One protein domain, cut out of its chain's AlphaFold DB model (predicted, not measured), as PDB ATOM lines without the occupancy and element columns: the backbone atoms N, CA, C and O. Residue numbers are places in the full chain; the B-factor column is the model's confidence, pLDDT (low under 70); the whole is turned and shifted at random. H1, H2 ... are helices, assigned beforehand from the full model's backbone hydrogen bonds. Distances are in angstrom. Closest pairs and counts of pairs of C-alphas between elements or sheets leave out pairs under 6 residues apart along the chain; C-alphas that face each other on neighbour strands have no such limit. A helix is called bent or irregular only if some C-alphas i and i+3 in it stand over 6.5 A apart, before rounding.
ATOM      1  N   TYR A   2     199.489 187.985 134.347       66.94
ATOM      2  CA  TYR A   2     198.157 187.894 134.988       66.94
ATOM      3  C   TYR A   2     197.866 186.591 135.770       66.94
ATOM      4  O   TYR A   2     197.413 186.613 136.907       66.94
ATOM      5  N   ARG A   3     198.234 185.436 135.203       73.31
ATOM      6  CA  ARG A   3     198.016 184.107 135.803       73.31
ATOM      7  C   ARG A   3     198.674 183.886 137.176       73.31
ATOM      8  O   ARG A   3     198.163 183.091 137.953       73.31
ATOM      9  N   ARG A   4     199.803 184.547 137.463       75.88
ATOM     10  CA  ARG A   4     200.498 184.421 138.761       75.88
ATOM     11  C   ARG A   4     199.751 185.175 139.858       75.88
ATOM     12  O   ARG A   4     199.575 184.642 140.947       75.88
ATOM     13  N   TYR A   5     199.262 186.369 139.529       81.94
ATOM     14  CA  TYR A   5     198.475 187.194 140.441       81.94
ATOM     15  C   TYR A   5     197.137 186.547 140.786       81.94
ATOM     16  O   TYR A   5     196.730 186.611 141.936       81.94
ATOM     17  N   LEU A   6     196.502 185.845 139.837       87.12
ATOM     18  CA  LEU A   6     195.275 185.092 140.115       87.12
ATOM     19  C   LEU A   6     195.476 184.016 141.190       87.12
ATOM     20  O   LEU A   6     194.667 183.926 142.104       87.12
ATOM     21  N   LEU A   7     196.555 183.227 141.117       86.75
ATOM     22  CA  LEU A   7     196.839 182.215 142.143       86.75
ATOM     23  C   LEU A   7     197.096 182.849 143.510       86.75
ATOM     24  O   LEU A   7     196.592 182.361 144.513       86.75
ATOM     25  N   PHE A   8     197.855 183.943 143.552       88.69
ATOM     26  CA  PHE A   8     198.133 184.633 144.809       88.69
ATOM     27  C   PHE A   8     196.871 185.267 145.411       88.69
ATOM     28  O   PHE A   8     196.667 185.199 146.619       88.69
ATOM     29  N   LEU A   9     195.996 185.822 144.571       90.94
ATOM     30  CA  LEU A   9     194.712 186.377 144.988       90.94
ATOM     31  C   LEU A   9     193.800 185.285 145.549       90.94
ATOM     32  O   LEU A   9     193.279 185.450 146.645       90.94
ATOM     33  N   VAL A  10     193.651 184.155 144.848       91.44
ATOM     34  CA  VAL A  10     192.858 183.012 145.336       91.44
ATOM     35  C   VAL A  10     193.402 182.507 146.673       91.44
ATOM     36  O   VAL A  10     192.626 182.269 147.595       91.44
ATOM     37  N   TRP A  11     194.725 182.401 146.807       93.31
ATOM     38  CA  TRP A  11     195.380 182.008 148.053       93.31
ATOM     39  C   TRP A  11     195.094 182.985 149.201       93.31
ATOM     40  O   TRP A  11     194.698 182.563 150.285       93.31
ATOM     41  N   ALA A  12     195.244 184.290 148.957       91.38
ATOM     42  CA  ALA A  12     194.995 185.319 149.961       91.38
ATOM     43  C   ALA A  12     193.521 185.339 150.392       91.38
ATOM     44  O   ALA A  12     193.233 185.373 151.586       91.38
ATOM     45  N   VAL A  13     192.591 185.242 149.436       93.00
ATOM     46  CA  VAL A  13     191.149 185.152 149.712       93.00
ATOM     47  C   VAL A  13     190.830 183.910 150.541       93.00
ATOM     48  O   VAL A  13     190.074 184.013 151.502       93.00
ATOM     49  N   ALA A  14     191.430 182.758 150.231       90.56
ATOM     50  CA  ALA A  14     191.227 181.529 150.994       90.56
ATOM     51  C   ALA A  14     191.693 181.663 152.452       90.56
ATOM     52  O   ALA A  14     190.975 181.262 153.366       90.56
ATOM     53  N   ILE A  15     192.860 182.273 152.685       89.62
ATOM     54  CA  ILE A  15     193.371 182.522 154.040       89.62
ATOM     55  C   ILE A  15     192.460 183.485 154.795       89.62
ATOM     56  O   ILE A  15     192.052 183.186 155.914       89.62
ATOM     57  N   ILE A  16     192.108 184.616 154.180       90.75
ATOM     58  CA  ILE A  16     191.219 185.610 154.791       90.75
ATOM     59  C   ILE A  16     189.872 184.967 155.139       90.75
ATOM     60  O   ILE A  16     189.377 185.148 156.247       90.75
ATOM     61  N   PHE A  17     189.312 184.158 154.239       90.44
ATOM     62  CA  PHE A  17     188.070 183.431 154.479       90.44
ATOM     63  C   PHE A  17     188.178 182.483 155.683       90.44
ATOM     64  O   PHE A  17     187.315 182.491 156.558       90.44
ATOM     65  N   ILE A  18     189.252 181.696 155.779       86.88
ATOM     66  CA  ILE A  18     189.445 180.778 156.909       86.88
ATOM     67  C   ILE A  18     189.602 181.536 158.228       86.88
ATOM     68  O   ILE A  18     189.069 181.080 159.236       86.88
ATOM     69  N   LEU A  19     190.305 182.671 158.228       85.50
ATOM     70  CA  LEU A  19     190.545 183.469 159.433       85.50
ATOM     71  C   LEU A  19     189.295 184.225 159.899       85.50
ATOM     72  O   LEU A  19     189.019 184.244 161.091       85.50
ATOM     73  N   LEU A  20     188.526 184.816 158.979       85.69
ATOM     74  CA  LEU A  20     187.323 185.584 159.322       85.69
ATOM     75  C   LEU A  20     186.168 184.692 159.778       85.69
ATOM     76  O   LEU A  20     185.463 185.026 160.725       85.69
ATOM     77  N   PHE A  21     185.970 183.558 159.106       82.19
ATOM     78  CA  PHE A  21     184.880 182.630 159.418       82.19
ATOM     79  C   PHE A  21     185.317 181.511 160.370       82.19
ATOM     80  O   PHE A  21     184.497 180.702 160.801       82.19
ATOM     81  N   GLY A  22     186.607 181.466 160.711       68.19
ATOM     82  CA  GLY A  22     187.235 180.555 161.656       68.19
ATOM     83  C   GLY A  22     186.700 180.724 163.071       68.19
ATOM     84  O   GLY A  22     187.299 181.432 163.868       68.19
ATOM     85  N   ASN A  23     185.593 180.063 163.416       65.81
ATOM     86  CA  ASN A  23     185.185 179.987 164.816       65.81
ATOM     87  C   ASN A  23     186.263 179.218 165.607       65.81
ATOM     88  O   ASN A  23     186.472 178.025 165.366       65.81
ATOM     89  N   ASN A  24     186.959 179.924 166.505       57.97
ATOM     90  CA  ASN A  24     188.139 179.503 167.275       57.97
ATOM     91  C   ASN A  24     187.813 178.455 168.359       57.97
ATOM     92  O   ASN A  24     188.231 178.575 169.513       57.97
ATOM     93  N   ALA A  47     183.836 164.185 156.867       83.81
ATOM     94  CA  ALA A  47     185.082 164.799 157.318       83.81
ATOM     95  C   ALA A  47     186.283 163.851 157.170       83.81
ATOM     96  O   ALA A  47     187.351 164.266 156.711       83.81
ATOM     97  N   LEU A  48     186.104 162.564 157.490       85.25
ATOM     98  CA  LEU A  48     187.126 161.529 157.278       85.25
ATOM     99  C   LEU A  48     187.451 161.354 155.787       85.25
ATOM    100  O   LEU A  48     188.618 161.236 155.401       85.25
ATOM    101  N   SER A  49     186.428 161.396 154.934       89.88
ATOM    102  CA  SER A  49     186.593 161.307 153.482       89.88
ATOM    103  C   SER A  49     187.364 162.506 152.931       89.88
ATOM    104  O   SER A  49     188.295 162.320 152.149       89.88
ATOM    105  N   LEU A  50     187.055 163.726 153.390       90.38
ATOM    106  CA  LEU A  50     187.813 164.930 153.035       90.38
ATOM    107  C   LEU A  50     189.283 164.824 153.430       90.38
ATOM    108  O   LEU A  50     190.150 165.054 152.589       90.38
ATOM    109  N   PHE A  51     189.569 164.441 154.676       89.69
ATOM    110  CA  PHE A  51     190.945 164.268 155.143       89.69
ATOM    111  C   PHE A  51     191.710 163.259 154.280       89.69
ATOM    112  O   PHE A  51     192.844 163.510 153.872       89.69
ATOM    113  N   THR A  52     191.066 162.147 153.928       91.12
ATOM    114  CA  THR A  52     191.697 161.111 153.105       91.12
ATOM    115  C   THR A  52     191.954 161.600 151.676       91.12
ATOM    116  O   THR A  52     193.040 161.387 151.133       91.12
ATOM    117  N   LEU A  53     191.004 162.323 151.068       93.00
ATOM    118  CA  LEU A  53     191.186 162.938 149.746       93.00
ATOM    119  C   LEU A  53     192.317 163.975 149.747       93.00
ATOM    120  O   LEU A  53     193.071 164.054 148.774       93.00
ATOM    121  N   LEU A  54     192.486 164.714 150.845       92.56
ATOM    122  CA  LEU A  54     193.611 165.628 151.045       92.56
ATOM    123  C   LEU A  54     194.950 164.922 151.254       92.56
ATOM    124  O   LEU A  54     195.973 165.572 151.107       92.56
ATOM    125  N   GLY A  55     194.991 163.621 151.537       91.38
ATOM    126  CA  GLY A  55     196.223 162.827 151.440       91.38
ATOM    127  C   GLY A  55     196.522 162.388 150.001       91.38
ATOM    128  O   GLY A  55     197.674 162.375 149.557       91.38
ATOM    129  N   ILE A  56     195.474 162.075 149.234       94.75
ATOM    130  CA  ILE A  56     195.595 161.592 147.854       94.75
ATOM    131  C   ILE A  56     195.988 162.719 146.886       94.75
ATOM    132  O   ILE A  56     196.832 162.511 146.007       94.75
ATOM    133  N   TYR A  57     195.422 163.917 147.046       94.75
ATOM    134  CA  TYR A  57     195.735 165.074 146.201       94.75
ATOM    135  C   TYR A  57     197.236 165.433 146.199       94.75
ATOM    136  O   TYR A  57     197.828 165.459 145.114       94.75
ATOM    137  N   PRO A  58     197.897 165.653 147.355       94.44
ATOM    138  CA  PRO A  58     199.338 165.879 147.434       94.44
ATOM    139  C   PRO A  58     200.153 164.755 146.804       94.44
ATOM    140  O   PRO A  58     201.115 165.042 146.098       94.44
ATOM    141  N   ALA A  59     199.757 163.488 146.977       94.81
ATOM    142  CA  ALA A  59     200.444 162.362 146.345       94.81
ATOM    143  C   ALA A  59     200.380 162.435 144.811       94.81
ATOM    144  O   ALA A  59     201.392 162.245 144.127       94.81
ATOM    145  N   ALA A  60     199.216 162.783 144.259       94.69
ATOM    146  CA  ALA A  60     199.042 162.985 142.826       94.69
ATOM    147  C   ALA A  60     199.861 164.186 142.312       94.69
ATOM    148  O   ALA A  60     200.541 164.094 141.285       94.69
ATOM    149  N   PHE A  61     199.862 165.302 143.048       94.56
ATOM    150  CA  PHE A  61     200.678 166.477 142.725       94.56
ATOM    151  C   PHE A  61     202.175 166.202 142.830       94.56
ATOM    152  O   PHE A  61     202.936 166.660 141.984       94.56
ATOM    153  N   PHE A  62     202.611 165.417 143.811       94.44
ATOM    154  CA  PHE A  62     204.000 165.002 143.945       94.44
ATOM    155  C   PHE A  62     204.460 164.256 142.689       94.44
ATOM    156  O   PHE A  62     205.486 164.604 142.103       94.44
ATOM    157  N   MET A  63     203.660 163.298 142.203       93.56
ATOM    158  CA  MET A  63     203.941 162.587 140.948       93.56
ATOM    159  C   MET A  63     203.976 163.524 139.743       93.56
ATOM    160  O   MET A  63     204.872 163.411 138.908       93.56
ATOM    161  N   LEU A  64     203.056 164.486 139.674       93.38
ATOM    162  CA  LEU A  64     203.078 165.516 138.640       93.38
ATOM    163  C   LEU A  64     204.373 166.336 138.693       93.38
ATOM    164  O   LEU A  64     205.022 166.555 137.672       93.38
ATOM    165  N   PHE A  65     204.800 166.758 139.878       92.44
ATOM    166  CA  PHE A  65     205.997 167.569 140.045       92.44
ATOM    167  C   PHE A  65     207.296 166.804 139.800       92.44
ATOM    168  O   PHE A  65     208.282 167.422 139.386       92.44
ATOM    169  N   LEU A  66     207.317 165.475 139.955       90.19
ATOM    170  CA  LEU A  66     208.460 164.647 139.548       90.19
ATOM    171  C   LEU A  66     208.785 164.803 138.057       90.19
ATOM    172  O   LEU A  66     209.964 164.761 137.685       90.19
ATOM    173  N   ASP A  67     207.759 165.018 137.236       87.75
ATOM    174  CA  ASP A  67     207.863 165.264 135.800       87.75
ATOM    175  C   ASP A  67     208.103 166.735 135.472       87.75
ATOM    176  O   ASP A  67     208.799 167.082 134.511       87.75
ATOM    177  N   GLU A  68     207.462 167.599 136.249       87.25
ATOM    178  CA  GLU A  68     207.313 169.016 135.960       87.25
ATOM    179  C   GLU A  68     208.470 169.859 136.512       87.25
ATOM    180  O   GLU A  68     208.708 170.972 136.041       87.25
ATOM    181  N   LYS A  69     209.276 169.298 137.427       85.25
ATOM    182  CA  LYS A  69     210.461 169.943 138.019       85.25
ATOM    183  C   LYS A  69     211.465 170.494 137.006       85.25
ATOM    184  O   LYS A  69     212.212 171.409 137.324       85.25
ATOM    185  N   ARG A  70     211.496 169.963 135.780       83.00
ATOM    186  CA  ARG A  70     212.375 170.465 134.709       83.00
ATOM    187  C   ARG A  70     211.947 171.822 134.150       83.00
ATOM    188  O   ARG A  70     212.775 172.543 133.602       83.00
ATOM    189  N   PHE A  71     210.674 172.170 134.319       84.12
ATOM    190  CA  PHE A  71     210.066 173.383 133.783       84.12
ATOM    191  C   PHE A  71     209.823 174.468 134.842       84.12
ATOM    192  O   PHE A  71     209.272 175.522 134.513       84.12
ATOM    193  N   LEU A  72     210.208 174.227 136.099       86.31
ATOM    194  CA  LEU A  72     209.953 175.105 137.242       86.31
ATOM    195  C   LEU A  72     211.251 175.406 138.004       86.31
ATOM    196  O   LEU A  72     212.049 174.506 138.262       86.31
ATOM    197  N   LYS A  73     211.453 176.675 138.372       84.81
ATOM    198  CA  LYS A  73     212.502 177.139 139.291       84.81
ATOM    199  C   LYS A  73     211.886 178.012 140.396       84.81
ATOM    200  O   LYS A  73     211.122 178.909 140.043       84.81
ATOM    201  N   PRO A  74     212.235 177.822 141.683       86.94
ATOM    202  CA  PRO A  74     213.046 176.730 142.242       86.94
ATOM    203  C   PRO A  74     212.349 175.364 142.098       86.94
ATOM    204  O   PRO A  74     211.209 175.302 141.650       86.94
ATOM    205  N   SER A  75     213.038 174.260 142.407       88.00
ATOM    206  CA  SER A  75     212.473 172.906 142.260       88.00
ATOM    207  C   SER A  75     211.184 172.742 143.085       88.00
ATOM    208  O   SER A  75     211.185 173.106 144.261       88.00
ATOM    209  N   PRO A  76     210.108 172.149 142.529       91.06
ATOM    210  CA  PRO A  76     208.838 171.975 143.235       91.06
ATOM    211  C   PRO A  76     208.894 170.938 144.351       91.06
ATOM    212  O   PRO A  76     207.944 170.835 145.117       91.06
ATOM    213  N   MET A  77     209.973 170.158 144.454       92.69
ATOM    214  CA  MET A  77     210.050 169.012 145.365       92.69
ATOM    215  C   MET A  77     209.816 169.405 146.825       92.69
ATOM    216  O   MET A  77     209.016 168.757 147.488       92.69
ATOM    217  N   LEU A  78     210.439 170.488 147.306       91.44
ATOM    218  CA  LEU A  78     210.278 170.928 148.697       91.44
ATOM    219  C   LEU A  78     208.826 171.325 148.997       91.44
ATOM    220  O   LEU A  78     208.247 170.858 149.973       91.44
ATOM    221  N   ALA A  79     208.213 172.115 148.110       93.12
ATOM    222  CA  ALA A  79     206.806 172.490 148.230       93.12
ATOM    223  C   ALA A  79     205.876 171.270 148.119       93.12
ATOM    224  O   ALA A  79     204.873 171.198 148.816       93.12
ATOM    225  N   SER A  80     206.229 170.281 147.291       92.69
ATOM    226  CA  SER A  80     205.459 169.039 147.128       92.69
ATOM    227  C   SER A  80     205.492 168.168 148.380       92.69
ATOM    228  O   SER A  80     204.474 167.588 148.734       92.69
ATOM    229  N   PHE A  81     206.637 168.083 149.063       92.56
ATOM    230  CA  PHE A  81     206.728 167.397 150.352       92.56
ATOM    231  C   PHE A  81     205.947 168.141 151.432       92.56
ATOM    232  O   PHE A  81     205.165 167.525 152.152       92.56
ATOM    233  N   GLY A  82     206.089 169.466 151.501       92.00
ATOM    234  CA  GLY A  82     205.318 170.268 152.448       92.00
ATOM    235  C   GLY A  82     203.805 170.197 152.211       92.00
ATOM    236  O   GLY A  82     203.045 170.353 153.160       92.00
ATOM    237  N   ALA A  83     203.357 169.899 150.987       93.62
ATOM    238  CA  ALA A  83     201.938 169.770 150.654       93.62
ATOM    239  C   ALA A  83     201.240 168.604 151.365       93.62
ATOM    240  O   ALA A  83     200.025 168.628 151.507       93.62
ATOM    241  N   PHE A  84     201.979 167.598 151.842       90.38
ATOM    242  CA  PHE A  84     201.393 166.533 152.662       90.38
ATOM    243  C   PHE A  84     200.994 167.014 154.062       90.38
ATOM    244  O   PHE A  84     200.115 166.420 154.676       90.38
ATOM    245  N   ALA A  85     201.632 168.074 154.565       88.25
ATOM    246  CA  ALA A  85     201.338 168.645 155.877       88.25
ATOM    247  C   ALA A  85     200.464 169.903 155.780       88.25
ATOM    248  O   ALA A  85     199.550 170.091 156.573       88.25
ATOM    249  N   LEU A  86     200.761 170.769 154.808       90.50
ATOM    250  CA  LEU A  86     200.148 172.091 154.653       90.50
ATOM    251  C   LEU A  86     199.196 172.177 153.457       90.50
ATOM    252  O   LEU A  86     198.661 173.248 153.183       90.50
ATOM    253  N   GLY A  87     199.015 171.091 152.708       93.06
ATOM    254  CA  GLY A  87     198.073 171.056 151.600       93.06
ATOM    255  C   GLY A  87     198.455 171.958 150.428       93.06
ATOM    256  O   GLY A  87     199.624 172.153 150.077       93.06
ATOM    257  N   SER A  88     197.445 172.534 149.792       93.50
ATOM    258  CA  SER A  88     197.602 173.461 148.673       93.50
ATOM    259  C   SER A  88     198.162 174.820 149.108       93.50
ATOM    260  O   SER A  88     198.724 175.537 148.271       93.50
ATOM    261  N   PHE A  89     198.087 175.161 150.402       92.81
ATOM    262  CA  PHE A  89     198.555 176.445 150.934       92.81
ATOM    263  C   PHE A  89     200.047 176.679 150.727       92.81
ATOM    264  O   PHE A  89     200.451 177.831 150.606       92.81
ATOM    265  N   ILE A  90     200.861 175.623 150.636       93.81
ATOM    266  CA  ILE A  90     202.280 175.753 150.273       93.81
ATOM    267  C   ILE A  90     202.506 175.699 148.757       93.81
ATOM    268  O   ILE A  90     203.394 176.373 148.231       93.81
ATOM    269  N   LEU A  91     201.691 174.935 148.024       92.94
ATOM    270  CA  LEU A  91     201.849 174.755 146.578       92.94
ATOM    271  C   LEU A  91     201.438 175.985 145.778       92.94
ATOM    272  O   LEU A  91     202.102 176.322 144.798       92.94
ATOM    273  N   MET A  92     200.346 176.641 146.164       92.94
ATOM    274  CA  MET A  92     199.810 177.792 145.447       92.94
ATOM    275  C   MET A  92     200.776 178.990 145.419       92.94
ATOM    276  O   MET A  92     201.081 179.451 144.312       92.94
ATOM    277  N   PRO A  93     201.344 179.463 146.551       90.94
ATOM    278  CA  PRO A  93     202.326 180.545 146.525       90.94
ATOM    279  C   PRO A  93     203.618 180.110 145.830       90.94
ATOM    280  O   PRO A  93     204.166 180.871 145.030       90.94
ATOM    281  N   TYR A  94     204.065 178.864 146.034       91.94
ATOM    282  CA  TYR A  94     205.207 178.319 145.304       91.94
ATOM    283  C   TYR A  94     204.996 178.414 143.783       91.94
ATOM    284  O   TYR A  94     205.859 178.920 143.067       91.94
ATOM    285  N   LEU A  95     203.839 177.981 143.272       90.44
ATOM    286  CA  LEU A  95     203.522 178.019 141.843       90.44
ATOM    287  C   LEU A  95     203.339 179.438 141.297       90.44
ATOM    288  O   LEU A  95     203.671 179.677 140.131       90.44
ATOM    289  N   ALA A  96     202.832 180.364 142.112       88.88
ATOM    290  CA  ALA A  96     202.723 181.773 141.753       88.88
ATOM    291  C   ALA A  96     204.111 182.414 141.569       88.88
ATOM    292  O   ALA A  96     204.316 183.173 140.618       88.88
ATOM    293  N   LEU A  97     205.071 182.062 142.429       88.00
ATOM    294  CA  LEU A  97     206.444 182.575 142.400       88.00
ATOM    295  C   LEU A  97     207.358 181.811 141.430       88.00
ATOM    296  O   LEU A  97     208.355 182.358 140.958       88.00
ATOM    297  N   ALA A  98     207.021 180.563 141.092       86.50
ATOM    298  CA  ALA A  98     207.859 179.712 140.259       86.50
ATOM    299  C   ALA A  98     208.091 180.304 138.857       86.50
ATOM    300  O   ALA A  98     207.170 180.571 138.073       86.50
ATOM    301  N   ILE A  99     209.366 180.432 138.499       82.62
ATOM    302  CA  ILE A  99     209.817 180.919 137.200       82.62
ATOM    303  C   ILE A  99     209.822 179.743 136.208       82.62
ATOM    304  O   ILE A  99     210.411 178.695 136.495       82.62
ATOM    305  N   PRO A 100     209.170 179.871 135.034       81.62
ATOM    306  CA  PRO A 100     209.259 178.885 133.968       81.62
ATOM    307  C   PRO A 100     210.708 178.707 133.518       81.62
ATOM    308  O   PRO A 100     211.378 179.675 133.166       81.62
ATOM    309  N   ARG A 101     211.181 177.462 133.496       79.31
ATOM    310  CA  ARG A 101     212.502 177.107 132.979       79.31
ATOM    311  C   ARG A 101     212.360 176.456 131.602       79.31
ATOM    312  O   ARG A 101     211.601 175.503 131.457       79.31
ATOM    313  N   GLN A 102     213.119 176.931 130.617       65.50
ATOM    314  CA  GLN A 102     213.209 176.333 129.276       65.50
ATOM    315  C   GLN A 102     214.407 175.378 129.167       65.50
ATOM    316  O   GLN A 102     215.215 175.474 128.252       65.50
ATOM    317  N   THR A 103     214.599 174.492 130.145       61.81
ATOM    318  CA  THR A 103     215.732 173.557 130.097       61.81
ATOM    319  C   THR A 103     215.257 172.187 129.653       61.81
ATOM    320  O   THR A 103     214.381 171.584 130.274       61.81
ATOM    321  N   PHE A 104     215.866 171.700 128.574       60.28
ATOM    322  CA  PHE A 104     215.647 170.377 128.007       60.28
ATOM    323  C   PHE A 104     216.307 169.309 128.885       60.28
ATOM    324  O   PHE A 104     217.357 168.770 128.560       60.28
ATOM    325  N   LYS A 111     207.980 153.318 135.373       86.69
ATOM    326  CA  LYS A 111     207.042 152.191 135.239       86.69
ATOM    327  C   LYS A 111     206.105 152.034 136.444       86.69
ATOM    328  O   LYS A 111     205.018 151.509 136.272       86.69
ATOM    329  N   PHE A 112     206.488 152.516 137.631       89.19
ATOM    330  CA  PHE A 112     205.665 152.405 138.842       89.19
ATOM    331  C   PHE A 112     204.517 153.427 138.910       89.19
ATOM    332  O   PHE A 112     203.488 153.132 139.506       89.19
ATOM    333  N   ILE A 113     204.658 154.610 138.291       89.94
ATOM    334  CA  ILE A 113     203.643 155.677 138.353       89.94
ATOM    335  C   ILE A 113     202.248 155.202 137.911       89.94
ATOM    336  O   ILE A 113     201.307 155.476 138.651       89.94
ATOM    337  N   PRO A 114     202.055 154.490 136.780       90.94
ATOM    338  CA  PRO A 114     200.715 154.071 136.371       90.94
ATOM    339  C   PRO A 114     200.055 153.121 137.378       90.94
ATOM    340  O   PRO A 114     198.857 153.254 137.606       90.94
ATOM    341  N   TYR A 115     200.814 152.230 138.026       92.00
ATOM    342  CA  TYR A 115     200.282 151.346 139.072       92.00
ATOM    343  C   TYR A 115     199.840 152.137 140.302       92.00
ATOM    344  O   TYR A 115     198.723 151.957 140.776       92.00
ATOM    345  N   VAL A 116     200.680 153.059 140.786       93.38
ATOM    346  CA  VAL A 116     200.322 153.876 141.954       93.38
ATOM    347  C   VAL A 116     199.128 154.779 141.638       93.38
ATOM    348  O   VAL A 116     198.206 154.872 142.437       93.38
ATOM    349  N   VAL A 117     199.093 155.396 140.454       93.50
ATOM    350  CA  VAL A 117     197.958 156.218 140.009       93.50
ATOM    351  C   VAL A 117     196.675 155.393 139.900       93.50
ATOM    352  O   VAL A 117     195.623 155.885 140.289       93.50
ATOM    353  N   ALA A 118     196.743 154.147 139.419       92.69
ATOM    354  CA  ALA A 118     195.584 153.257 139.372       92.69
ATOM    355  C   ALA A 118     195.059 152.938 140.782       92.69
ATOM    356  O   ALA A 118     193.861 153.064 141.024       92.69
ATOM    357  N   VAL A 119     195.950 152.616 141.726       94.81
ATOM    358  CA  VAL A 119     195.581 152.391 143.135       94.81
ATOM    359  C   VAL A 119     194.955 153.649 143.745       94.81
ATOM    360  O   VAL A 119     193.876 153.569 144.325       94.81
ATOM    361  N   LEU A 120     195.570 154.823 143.563       94.75
ATOM    362  CA  LEU A 120     195.033 156.094 144.066       94.75
ATOM    363  C   LEU A 120     193.675 156.445 143.448       94.75
ATOM    364  O   LEU A 120     192.817 156.989 144.140       94.75
ATOM    365  N   ALA A 121     193.462 156.126 142.169       94.88
ATOM    366  CA  ALA A 121     192.188 156.334 141.490       94.88
ATOM    367  C   ALA A 121     191.085 155.429 142.053       94.88
ATOM    368  O   ALA A 121     189.987 155.916 142.315       94.88
ATOM    369  N   VAL A 122     191.381 154.145 142.289       95.50
ATOM    370  CA  VAL A 122     190.438 153.204 142.916       95.50
ATOM    371  C   VAL A 122     190.111 153.637 144.344       95.50
ATOM    372  O   VAL A 122     188.938 153.732 144.693       95.50
ATOM    373  N   LEU A 123     191.122 153.982 145.146       94.62
ATOM    374  CA  LEU A 123     190.918 154.479 146.510       94.62
ATOM    375  C   LEU A 123     190.059 155.746 146.523       94.62
ATOM    376  O   LEU A 123     189.104 155.829 147.287       94.62
ATOM    377  N   SER A 124     190.348 156.698 145.632       94.44
ATOM    378  CA  SER A 124     189.561 157.928 145.500       94.44
ATOM    379  C   SER A 124     188.108 157.635 145.133       94.44
ATOM    380  O   SER A 124     187.207 158.226 145.717       94.44
ATOM    381  N   ALA A 125     187.864 156.704 144.205       94.75
ATOM    382  CA  ALA A 125     186.515 156.300 143.823       94.75
ATOM    383  C   ALA A 125     185.748 155.674 144.999       94.75
ATOM    384  O   ALA A 125     184.598 156.037 145.231       94.75
ATOM    385  N   ILE A 126     186.395 154.795 145.773       93.81
ATOM    386  CA  ILE A 126     185.800 154.174 146.967       93.81
ATOM    387  C   ILE A 126     185.470 155.235 148.021       93.81
ATOM    388  O   ILE A 126     184.368 155.229 148.560       93.81
ATOM    389  N   ILE A 127     186.388 156.165 148.298       92.44
ATOM    390  CA  ILE A 127     186.183 157.222 149.300       92.44
ATOM    391  C   ILE A 127     185.050 158.159 148.881       92.44
ATOM    392  O   ILE A 127     184.188 158.469 149.693       92.44
ATOM    393  N   ILE A 128     185.019 158.584 147.616       91.94
ATOM    394  CA  ILE A 128     183.942 159.436 147.095       91.94
ATOM    395  C   ILE A 128     182.600 158.703 147.180       91.94
ATOM    396  O   ILE A 128     181.608 159.295 147.596       91.94
ATOM    397  N   TRP A 129     182.569 157.415 146.835       92.25
ATOM    398  CA  TRP A 129     181.363 156.604 146.962       92.25
ATOM    399  C   TRP A 129     180.903 156.482 148.420       92.25
ATOM    400  O   TRP A 129     179.729 156.704 148.698       92.25
ATOM    401  N   LEU A 130     181.813 156.211 149.363       88.81
ATOM    402  CA  LEU A 130     181.501 156.162 150.797       88.81
ATOM    403  C   LEU A 130     180.997 157.510 151.319       88.81
ATOM    404  O   LEU A 130     180.013 157.544 152.056       88.81
ATOM    405  N   ALA A 131     181.629 158.610 150.905       88.56
ATOM    406  CA  ALA A 131     181.206 159.954 151.263       88.56
ATOM    407  C   ALA A 131     179.772 160.224 150.788       88.56
ATOM    408  O   ALA A 131     178.957 160.711 151.564       88.56
ATOM    409  N   LEU A 132     179.439 159.857 149.548       88.69
ATOM    410  CA  LEU A 132     178.096 160.036 148.987       88.69
ATOM    411  C   LEU A 132     177.053 159.109 149.622       88.69
ATOM    412  O   LEU A 132     175.910 159.520 149.793       88.69
ATOM    413  N   ALA A 133     177.431 157.873 149.951       88.75
ATOM    414  CA  ALA A 133     176.502 156.848 150.421       88.75
ATOM    415  C   ALA A 133     176.205 156.918 151.925       88.75
ATOM    416  O   ALA A 133     175.139 156.478 152.347       88.75
ATOM    417  N   ARG A 134     177.154 157.396 152.742       83.88
ATOM    418  CA  ARG A 134     177.072 157.306 154.212       83.88
ATOM    419  C   ARG A 134     177.130 158.641 154.947       83.88
ATOM    420  O   ARG A 134     176.953 158.631 156.159       83.88
ATOM    421  N   SER A 135     177.401 159.752 154.265       84.75
ATOM    422  CA  SER A 135     177.509 161.046 154.949       84.75
ATOM    423  C   SER A 135     176.180 161.779 155.005       84.75
ATOM    424  O   SER A 135     175.441 161.823 154.020       84.75
ATOM    425  N   ASP A 136     175.937 162.444 156.129       84.69
ATOM    426  CA  ASP A 136     174.836 163.388 156.256       84.69
ATOM    427  C   ASP A 136     175.309 164.796 155.863       84.69
ATOM    428  O   ASP A 136     176.076 165.462 156.565       84.69
ATOM    429  N   TRP A 137     174.836 165.270 154.709       82.31
ATOM    430  CA  TRP A 137     175.193 166.582 154.165       82.31
ATOM    431  C   TRP A 137     174.756 167.749 155.058       82.31
ATOM    432  O   TRP A 137     175.389 168.807 155.028       82.31
ATOM    433  N   SER A 138     173.710 167.568 155.873       86.19
ATOM    434  CA  SER A 138     173.249 168.594 156.812       86.19
ATOM    435  C   SER A 138     174.242 168.769 157.963       86.19
ATOM    436  O   SER A 138     174.667 169.889 158.260       86.19
ATOM    437  N   ILE A 139     174.709 167.652 158.529       83.81
ATOM    438  CA  ILE A 139     175.725 167.615 159.586       83.81
ATOM    439  C   ILE A 139     177.052 168.163 159.056       83.81
ATOM    440  O   ILE A 139     177.704 168.973 159.721       83.81
ATOM    441  N   PHE A 140     177.421 167.801 157.824       85.31
ATOM    442  CA  PHE A 140     178.609 168.344 157.176       85.31
ATOM    443  C   PHE A 140     178.573 169.879 157.076       85.31
ATOM    444  O   PHE A 140     179.567 170.538 157.387       85.31
ATOM    445  N   GLY A 141     177.428 170.467 156.709       85.56
ATOM    446  CA  GLY A 141     177.253 171.922 156.671       85.56
ATOM    447  C   GLY A 141     177.454 172.583 158.040       85.56
ATOM    448  O   GLY A 141     178.140 173.605 158.150       85.56
ATOM    449  N   VAL A 142     176.939 171.962 159.107       85.50
ATOM    450  CA  VAL A 142     177.155 172.425 160.487       85.50
ATOM    451  C   VAL A 142     178.635 172.348 160.867       85.50
ATOM    452  O   VAL A 142     179.168 173.305 161.439       85.50
ATOM    453  N   TYR A 143     179.332 171.264 160.515       83.25
ATOM    454  CA  TYR A 143     180.772 171.144 160.748       83.25
ATOM    455  C   TYR A 143     181.583 172.159 159.949       83.25
ATOM    456  O   TYR A 143     182.508 172.752 160.502       83.25
ATOM    457  N   PHE A 144     181.226 172.417 158.695       86.50
ATOM    458  CA  PHE A 144     181.888 173.426 157.873       86.50
ATOM    459  C   PHE A 144     181.778 174.833 158.482       86.50
ATOM    460  O   PHE A 144     182.734 175.605 158.432       86.50
ATOM    461  N   MET A 145     180.645 175.171 159.102       84.62
ATOM    462  CA  MET A 145     180.464 176.470 159.761       84.62
ATOM    463  C   MET A 145     181.095 176.523 161.157       84.62
ATOM    464  O   MET A 145     181.687 177.534 161.540       84.62
ATOM    465  N   THR A 146     181.030 175.431 161.914       82.00
ATOM    466  CA  THR A 146     181.402 175.426 163.338       82.00
ATOM    467  C   THR A 146     182.867 175.061 163.570       82.00
ATOM    468  O   THR A 146     183.476 175.551 164.518       82.00
ATOM    469  N   ASN A 147     183.453 174.218 162.715       82.44
ATOM    470  CA  ASN A 147     184.783 173.651 162.906       82.44
ATOM    471  C   ASN A 147     185.787 174.232 161.898       82.44
ATOM    472  O   ASN A 147     185.701 174.007 160.689       82.44
ATOM    473  N   GLN A 148     186.787 174.955 162.412       83.81
ATOM    474  CA  GLN A 148     187.843 175.556 161.597       83.81
ATOM    475  C   GLN A 148     188.646 174.522 160.799       83.81
ATOM    476  O   GLN A 148     189.041 174.809 159.670       83.81
ATOM    477  N   PHE A 149     188.859 173.322 161.336       83.50
ATOM    478  CA  PHE A 149     189.575 172.254 160.644       83.50
ATOM    479  C   PHE A 149     188.853 171.809 159.377       83.50
ATOM    480  O   PHE A 149     189.424 171.859 158.294       83.50
ATOM    481  N   VAL A 150     187.577 171.435 159.506       86.62
ATOM    482  CA  VAL A 150     186.755 170.946 158.388       86.62
ATOM    483  C   VAL A 150     186.617 172.028 157.322       86.62
ATOM    484  O   VAL A 150     186.748 171.748 156.128       86.62
ATOM    485  N   ARG A 151     186.449 173.287 157.739       89.44
ATOM    486  CA  ARG A 151     186.472 174.438 156.831       89.44
ATOM    487  C   ARG A 151     187.800 174.555 156.087       89.44
ATOM    488  O   ARG A 151     187.792 174.675 154.866       89.44
ATOM    489  N   THR A 152     188.921 174.478 156.802       90.44
ATOM    490  CA  THR A 152     190.267 174.561 156.213       90.44
ATOM    491  C   THR A 152     190.471 173.445 155.196       90.44
ATOM    492  O   THR A 152     190.897 173.717 154.082       90.44
ATOM    493  N   MET A 153     190.074 172.214 155.526       91.75
ATOM    494  CA  MET A 153     190.140 171.063 154.625       91.75
ATOM    495  C   MET A 153     189.303 171.230 153.364       91.75
ATOM    496  O   MET A 153     189.749 170.930 152.261       91.75
ATOM    497  N   THR A 154     188.078 171.720 153.523       92.88
ATOM    498  CA  THR A 154     187.160 171.926 152.401       92.88
ATOM    499  C   THR A 154     187.708 172.987 151.449       92.88
ATOM    500  O   THR A 154     187.735 172.785 150.236       92.88
ATOM    501  N   VAL A 155     188.202 174.102 151.996       93.88
ATOM    502  CA  VAL A 155     188.848 175.165 151.214       93.88
ATOM    503  C   VAL A 155     190.107 174.637 150.526       93.88
ATOM    504  O   VAL A 155     190.301 174.887 149.337       93.88
ATOM    505  N   ASP A 156     190.922 173.854 151.233       94.44
ATOM    506  CA  ASP A 156     192.140 173.255 150.689       94.44
ATOM    507  C   ASP A 156     191.845 172.306 149.515       94.44
ATOM    508  O   ASP A 156     192.523 172.348 148.487       94.44
ATOM    509  N   LEU A 157     190.767 171.517 149.600       94.69
ATOM    510  CA  LEU A 157     190.311 170.646 148.514       94.69
ATOM    511  C   LEU A 157     189.935 171.452 147.259       94.69
ATOM    512  O   LEU A 157     190.333 171.104 146.144       94.69
ATOM    513  N   VAL A 158     189.201 172.556 147.430       95.12
ATOM    514  CA  VAL A 158     188.833 173.459 146.325       95.12
ATOM    515  C   VAL A 158     190.078 174.097 145.712       95.12
ATOM    516  O   VAL A 158     190.218 174.161 144.488       95.12
ATOM    517  N   MET A 159     191.025 174.529 146.541       94.69
ATOM    518  CA  MET A 159     192.290 175.086 146.075       94.69
ATOM    519  C   MET A 159     193.120 174.055 145.301       94.69
ATOM    520  O   MET A 159     193.670 174.387 144.247       94.69
ATOM    521  N   PHE A 160     193.164 172.798 145.744       95.75
ATOM    522  CA  PHE A 160     193.779 171.705 144.990       95.75
ATOM    523  C   PHE A 160     193.127 171.490 143.624       95.75
ATOM    524  O   PHE A 160     193.834 171.293 142.630       95.75
ATOM    525  N   TYR A 161     191.799 171.576 143.541       95.00
ATOM    526  CA  TYR A 161     191.087 171.502 142.268       95.00
ATOM    527  C   TYR A 161     191.458 172.664 141.330       95.00
ATOM    528  O   TYR A 161     191.786 172.443 140.161       95.00
ATOM    529  N   ILE A 162     191.522 173.897 141.842       94.31
ATOM    530  CA  ILE A 162     191.983 175.063 141.071       94.31
ATOM    531  C   ILE A 162     193.426 174.857 140.585       94.31
ATOM    532  O   ILE A 162     193.733 175.098 139.412       94.31
ATOM    533  N   LEU A 163     194.313 174.362 141.452       93.94
ATOM    534  CA  LEU A 163     195.694 174.040 141.090       93.94
ATOM    535  C   LEU A 163     195.772 172.958 140.011       93.94
ATOM    536  O   LEU A 163     196.633 173.042 139.131       93.94
ATOM    537  N   GLN A 164     194.882 171.962 140.051       94.56
ATOM    538  CA  GLN A 164     194.830 170.892 139.059       94.56
ATOM    539  C   GLN A 164     194.514 171.489 137.690       94.56
ATOM    540  O   GLN A 164     195.275 171.278 136.742       94.56
ATOM    541  N   LEU A 165     193.439 172.277 137.595       93.69
ATOM    542  CA  LEU A 165     193.051 172.947 136.354       93.69
ATOM    543  C   LEU A 165     194.174 173.849 135.837       93.69
ATOM    544  O   LEU A 165     194.520 173.814 134.655       93.69
ATOM    545  N   PHE A 166     194.795 174.616 136.732       92.69
ATOM    546  CA  PHE A 166     195.892 175.511 136.391       92.69
ATOM    547  C   PHE A 166     197.104 174.764 135.814       92.69
ATOM    548  O   PHE A 166     197.662 175.171 134.787       92.69
ATOM    549  N   MET A 167     197.516 173.663 136.447       92.44
ATOM    550  CA  MET A 167     198.648 172.855 135.994       92.44
ATOM    551  C   MET A 167     198.355 172.126 134.686       92.44
ATOM    552  O   MET A 167     199.177 172.189 133.768       92.44
ATOM    553  N   LEU A 168     197.191 171.487 134.561       92.12
ATOM    554  CA  LEU A 168     196.804 170.809 133.325       92.12
ATOM    555  C   LEU A 168     196.708 171.808 132.168       92.12
ATOM    556  O   LEU A 168     197.288 171.562 131.112       92.12
ATOM    557  N   HIS A 169     196.122 172.989 132.381       91.06
ATOM    558  CA  HIS A 169     196.083 174.050 131.369       91.06
ATOM    559  C   HIS A 169     197.482 174.483 130.930       91.06
ATOM    560  O   HIS A 169     197.770 174.605 129.740       91.06
ATOM    561  N   ARG A 170     198.394 174.682 131.890       88.88
ATOM    562  CA  ARG A 170     199.788 175.046 131.606       88.88
ATOM    563  C   ARG A 170     200.508 173.969 130.793       88.88
ATOM    564  O   ARG A 170     201.287 174.295 129.899       88.88
ATOM    565  N   ILE A 171     200.269 172.699 131.101       89.62
ATOM    566  CA  ILE A 171     200.847 171.568 130.377       89.62
ATOM    567  C   ILE A 171     200.305 171.513 128.947       89.62
ATOM    568  O   ILE A 171     201.102 171.447 128.010       89.62
ATOM    569  N   ARG A 172     198.980 171.584 128.782       89.31
ATOM    570  CA  ARG A 172     198.288 171.528 127.486       89.31
ATOM    571  C   ARG A 172     198.695 172.679 126.570       89.31
ATOM    572  O   ARG A 172     199.049 172.437 125.420       89.31
ATOM    573  N   ALA A 173     198.792 173.893 127.114       87.62
ATOM    574  CA  ALA A 173     199.251 175.071 126.379       87.62
ATOM    575  C   ALA A 173     200.660 174.896 125.785       87.62
ATOM    576  O   ALA A 173     200.912 175.338 124.671       87.62
ATOM    577  N   ARG A 174     201.578 174.206 126.479       85.69
ATOM    578  CA  ARG A 174     202.914 173.901 125.926       85.69
ATOM    579  C   ARG A 174     202.906 172.797 124.877       85.69
ATOM    580  O   ARG A 174     203.812 172.739 124.059       85.69
ATOM    581  N   GLN A 175     201.922 171.908 124.930       84.94
ATOM    582  CA  GLN A 175     201.717 170.852 123.939       84.94
ATOM    583  C   GLN A 175     200.861 171.330 122.757       84.94
ATOM    584  O   GLN A 175     200.506 170.518 121.913       84.94
ATOM    585  N   ASN A 176     200.488 172.616 122.722       86.00
ATOM    586  CA  ASN A 176     199.565 173.200 121.752       86.00
ATOM    587  C   ASN A 176     198.219 172.444 121.652       86.00
ATOM    588  O   ASN A 176     197.622 172.322 120.587       86.00
ATOM    589  N   THR A 177     197.748 171.910 122.785       86.75
ATOM    590  CA  THR A 177     196.470 171.192 122.910       86.75
ATOM    591  C   THR A 177     195.518 171.956 123.828       86.75
ATOM    592  O   THR A 177     195.951 172.736 124.679       86.75
ATOM    593  N   ARG A 178     194.204 171.760 123.658       86.56
ATOM    594  CA  ARG A 178     193.174 172.340 124.539       86.56
ATOM    595  C   ARG A 178     192.906 171.427 125.740       86.56
ATOM    596  O   ARG A 178     193.217 170.237 125.699       86.56
ATOM    597  N   LEU A 179     192.332 171.994 126.802       85.25
ATOM    598  CA  LEU A 179     191.807 171.217 127.929       85.25
ATOM    599  C   LEU A 179     190.698 170.284 127.434       85.25
ATOM    600  O   LEU A 179     189.794 170.717 126.721       85.25
ATOM    601  N   GLY A 180     190.776 169.010 127.805       86.19
ATOM    602  CA  GLY A 180     189.701 168.055 127.544       86.19
ATOM    603  C   GLY A 180     188.702 167.999 128.699       86.19
ATOM    604  O   GLY A 180     189.047 168.322 129.831       86.19
ATOM    605  N   TRP A 181     187.497 167.476 128.448       87.00
ATOM    606  CA  TRP A 181     186.488 167.186 129.488       87.00
ATOM    607  C   TRP A 181     187.063 166.406 130.682       87.00
ATOM    608  O   TRP A 181     186.768 166.698 131.834       87.00
ATOM    609  N   ARG A 182     187.951 165.441 130.410       87.69
ATOM    610  CA  ARG A 182     188.579 164.613 131.451       87.69
ATOM    611  C   ARG A 182     189.433 165.440 132.409       87.69
ATOM    612  O   ARG A 182     189.474 165.113 133.584       87.69
ATOM    613  N   ASP A 183     190.078 166.503 131.923       88.69
ATOM    614  CA  ASP A 183     190.954 167.359 132.731       88.69
ATOM    615  C   ASP A 183     190.146 168.158 133.786       88.69
ATOM    616  O   ASP A 183     190.709 168.547 134.813       88.69
ATOM    617  N   LEU A 184     188.836 168.346 133.556       90.75
ATOM    618  CA  LEU A 184     187.907 169.062 134.443       90.75
ATOM    619  C   LEU A 184     187.409 168.220 135.621       90.75
ATOM    620  O   LEU A 184     186.877 168.772 136.574       90.75
ATOM    621  N   VAL A 185     187.567 166.895 135.587       92.25
ATOM    622  CA  VAL A 185     187.096 166.041 136.683       92.25
ATOM    623  C   VAL A 185     188.097 166.124 137.849       92.25
ATOM    624  O   VAL A 185     189.269 165.779 137.644       92.25
ATOM    625  N   PRO A 186     187.694 166.562 139.063       89.69
ATOM    626  CA  PRO A 186     188.586 166.626 140.223       89.69
ATOM    627  C   PRO A 186     189.250 165.269 140.486       89.69
ATOM    628  O   PRO A 186     188.582 164.241 140.398       89.69
ATOM    629  N   LEU A 187     190.558 165.259 140.770       91.19
ATOM    630  CA  LEU A 187     191.438 164.084 140.912       91.19
ATOM    631  C   LEU A 187     191.591 163.235 139.645       91.19
ATOM    632  O   LEU A 187     192.707 163.004 139.180       91.19
ATOM    633  N   PHE A 188     190.489 162.792 139.047       92.56
ATOM    634  CA  PHE A 188     190.494 161.868 137.917       92.56
ATOM    635  C   PHE A 188     191.103 162.468 136.650       92.56
ATOM    636  O   PHE A 188     191.739 161.741 135.885       92.56
ATOM    637  N   GLY A 189     190.997 163.782 136.440       90.88
ATOM    638  CA  GLY A 189     191.709 164.459 135.357       90.88
ATOM    639  C   GLY A 189     193.223 164.373 135.513       90.88
ATOM    640  O   GLY A 189     193.936 164.028 134.567       90.88
ATOM    641  N   LEU A 190     193.712 164.584 136.738       92.75
ATOM    642  CA  LEU A 190     195.127 164.448 137.068       92.75
ATOM    643  C   LEU A 190     195.603 162.992 136.934       92.75
ATOM    644  O   LEU A 190     196.648 162.744 136.330       92.75
ATOM    645  N   PHE A 191     194.817 162.023 137.410       94.00
ATOM    646  CA  PHE A 191     195.122 160.598 137.250       94.00
ATOM    647  C   PHE A 191     195.159 160.175 135.785       94.00
ATOM    648  O   PHE A 191     196.123 159.547 135.351       94.00
ATOM    649  N   SER A 192     194.159 160.566 134.991       91.38
ATOM    650  CA  SER A 192     194.099 160.236 133.565       91.38
ATOM    651  C   SER A 192     195.320 160.772 132.818       91.38
ATOM    652  O   SER A 192     195.912 160.068 131.994       91.38
ATOM    653  N   TYR A 193     195.730 161.998 133.145       92.06
ATOM    654  CA  TYR A 193     196.938 162.604 132.609       92.06
ATOM    655  C   TYR A 193     198.203 161.815 132.984       92.06
ATOM    656  O   TYR A 193     198.966 161.423 132.096       92.06
ATOM    657  N   LEU A 194     198.418 161.557 134.279       91.00
ATOM    658  CA  LEU A 194     199.611 160.865 134.780       91.00
ATOM    659  C   LEU A 194     199.717 159.435 134.251       91.00
ATOM    660  O   LEU A 194     200.809 159.006 133.872       91.00
ATOM    661  N   PHE A 195     198.586 158.732 134.178       91.19
ATOM    662  CA  PHE A 195     198.488 157.380 133.647       91.19
ATOM    663  C   PHE A 195     198.906 157.347 132.174       91.19
ATOM    664  O   PHE A 195     199.878 156.683 131.820       91.19
ATOM    665  N   ARG A 196     198.268 158.157 131.317       88.75
ATOM    666  CA  ARG A 196     198.581 158.221 129.874       88.75
ATOM    667  C   ARG A 196     200.019 158.625 129.588       88.75
ATOM    668  O   ARG A 196     200.628 158.107 128.660       88.75
ATOM    669  N   ARG A 197     200.566 159.548 130.381       86.56
ATOM    670  CA  ARG A 197     201.938 160.035 130.209       86.56
ATOM    671  C   ARG A 197     202.994 158.957 130.490       86.56
ATOM    672  O   ARG A 197     204.097 159.040 129.949       86.56
ATOM    673  N   HIS A 198     202.662 157.962 131.312       85.56
ATOM    674  CA  HIS A 198     203.589 156.925 131.769       85.56
ATOM    675  C   HIS A 198     203.295 155.517 131.265       85.56
ATOM    676  O   HIS A 198     204.129 154.633 131.474       85.56
ATOM    677  N   LEU A 199     202.169 155.301 130.585       83.88
ATOM    678  CA  LEU A 199     201.919 154.044 129.897       83.88
ATOM    679  C   LEU A 199     203.061 153.743 128.911       83.88
ATOM    680  O   LEU A 199     203.556 154.656 128.231       83.88
TER     681      LEU A 199
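AT A GLANCE: This is residues 2 to 24, 47 to 104 and 111 to 199 of the 205 residues of an uncharacterized protein of Exiguobacterium sibiricum (strain DSM 17290 / CIP 109462 / JCM 13490 / 255-15) (UniProt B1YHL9). Four long helices, H1, H7, H2 and H5, stand side by side in an uneven row; H3 and H4 pack over one face of it, H9 over the other, and H6 makes a corner with H7 at one end. H1, H2, H3, H4, H5, H7 and H9 form a bundle, a group of helices packed together. The printed part has 170 residues with nine named helices, H1 to H9 in chain order, and no named strand: all helix. It is compact, with a radius of gyration of the C-alphas of 16.4 A and spans of 50 by 34 by 28 A.

IN THESE COORDINATES: Find C-alpha 2 at (198.157, 187.894, 134.988); from there H1 runs 28.3 A to residue 21. H2, residues 47 to 71, is 35.4 A long with a kink of 45 degrees near residue 65, and only just irregular: C-alphas 67 and 70 are 7.0 A apart. Next come H3, residues 77 to 86, H4, 88 to 97, H5, 112 to 134, 32.8 A, H6, 137 to 146, H7, 148 to 174, 38.8 A, H8, 181 to 184, and H9, 188 to 198, ending at (203.589, 156.925, 131.769).

HOW THE PARTS SIT: H1 touches H7, the hub, opposite ways at a shallow tilt of 7 degrees; look at C-alphas Ile 18 and Thr 152, the closest, 6.3 A. H2 and H3 form a hairpin, closest at C-alphas Phe 62 and Ser 80, 5.3 A. H5 touches H2, closest at C-alphas Ser 49 and Ile 127, 5.9 A. Every O i to N i+4 pair is within hydrogen-bond range in H5, H6, H7 and H9, but 15 of 16 in H1, 17 of 21 in H2, 4 of 6 in H3 and 5 of 6 in H4; H8 is too short for one.

THE WHOLE: Cuts leave gaps of 18.0 A between C-alphas 24 and 47 and 21.4 A between C-alphas 104 and 111. No link printed whole is long. Residues 2, 22 to 24 and 102 to 104 are under pLDDT 70.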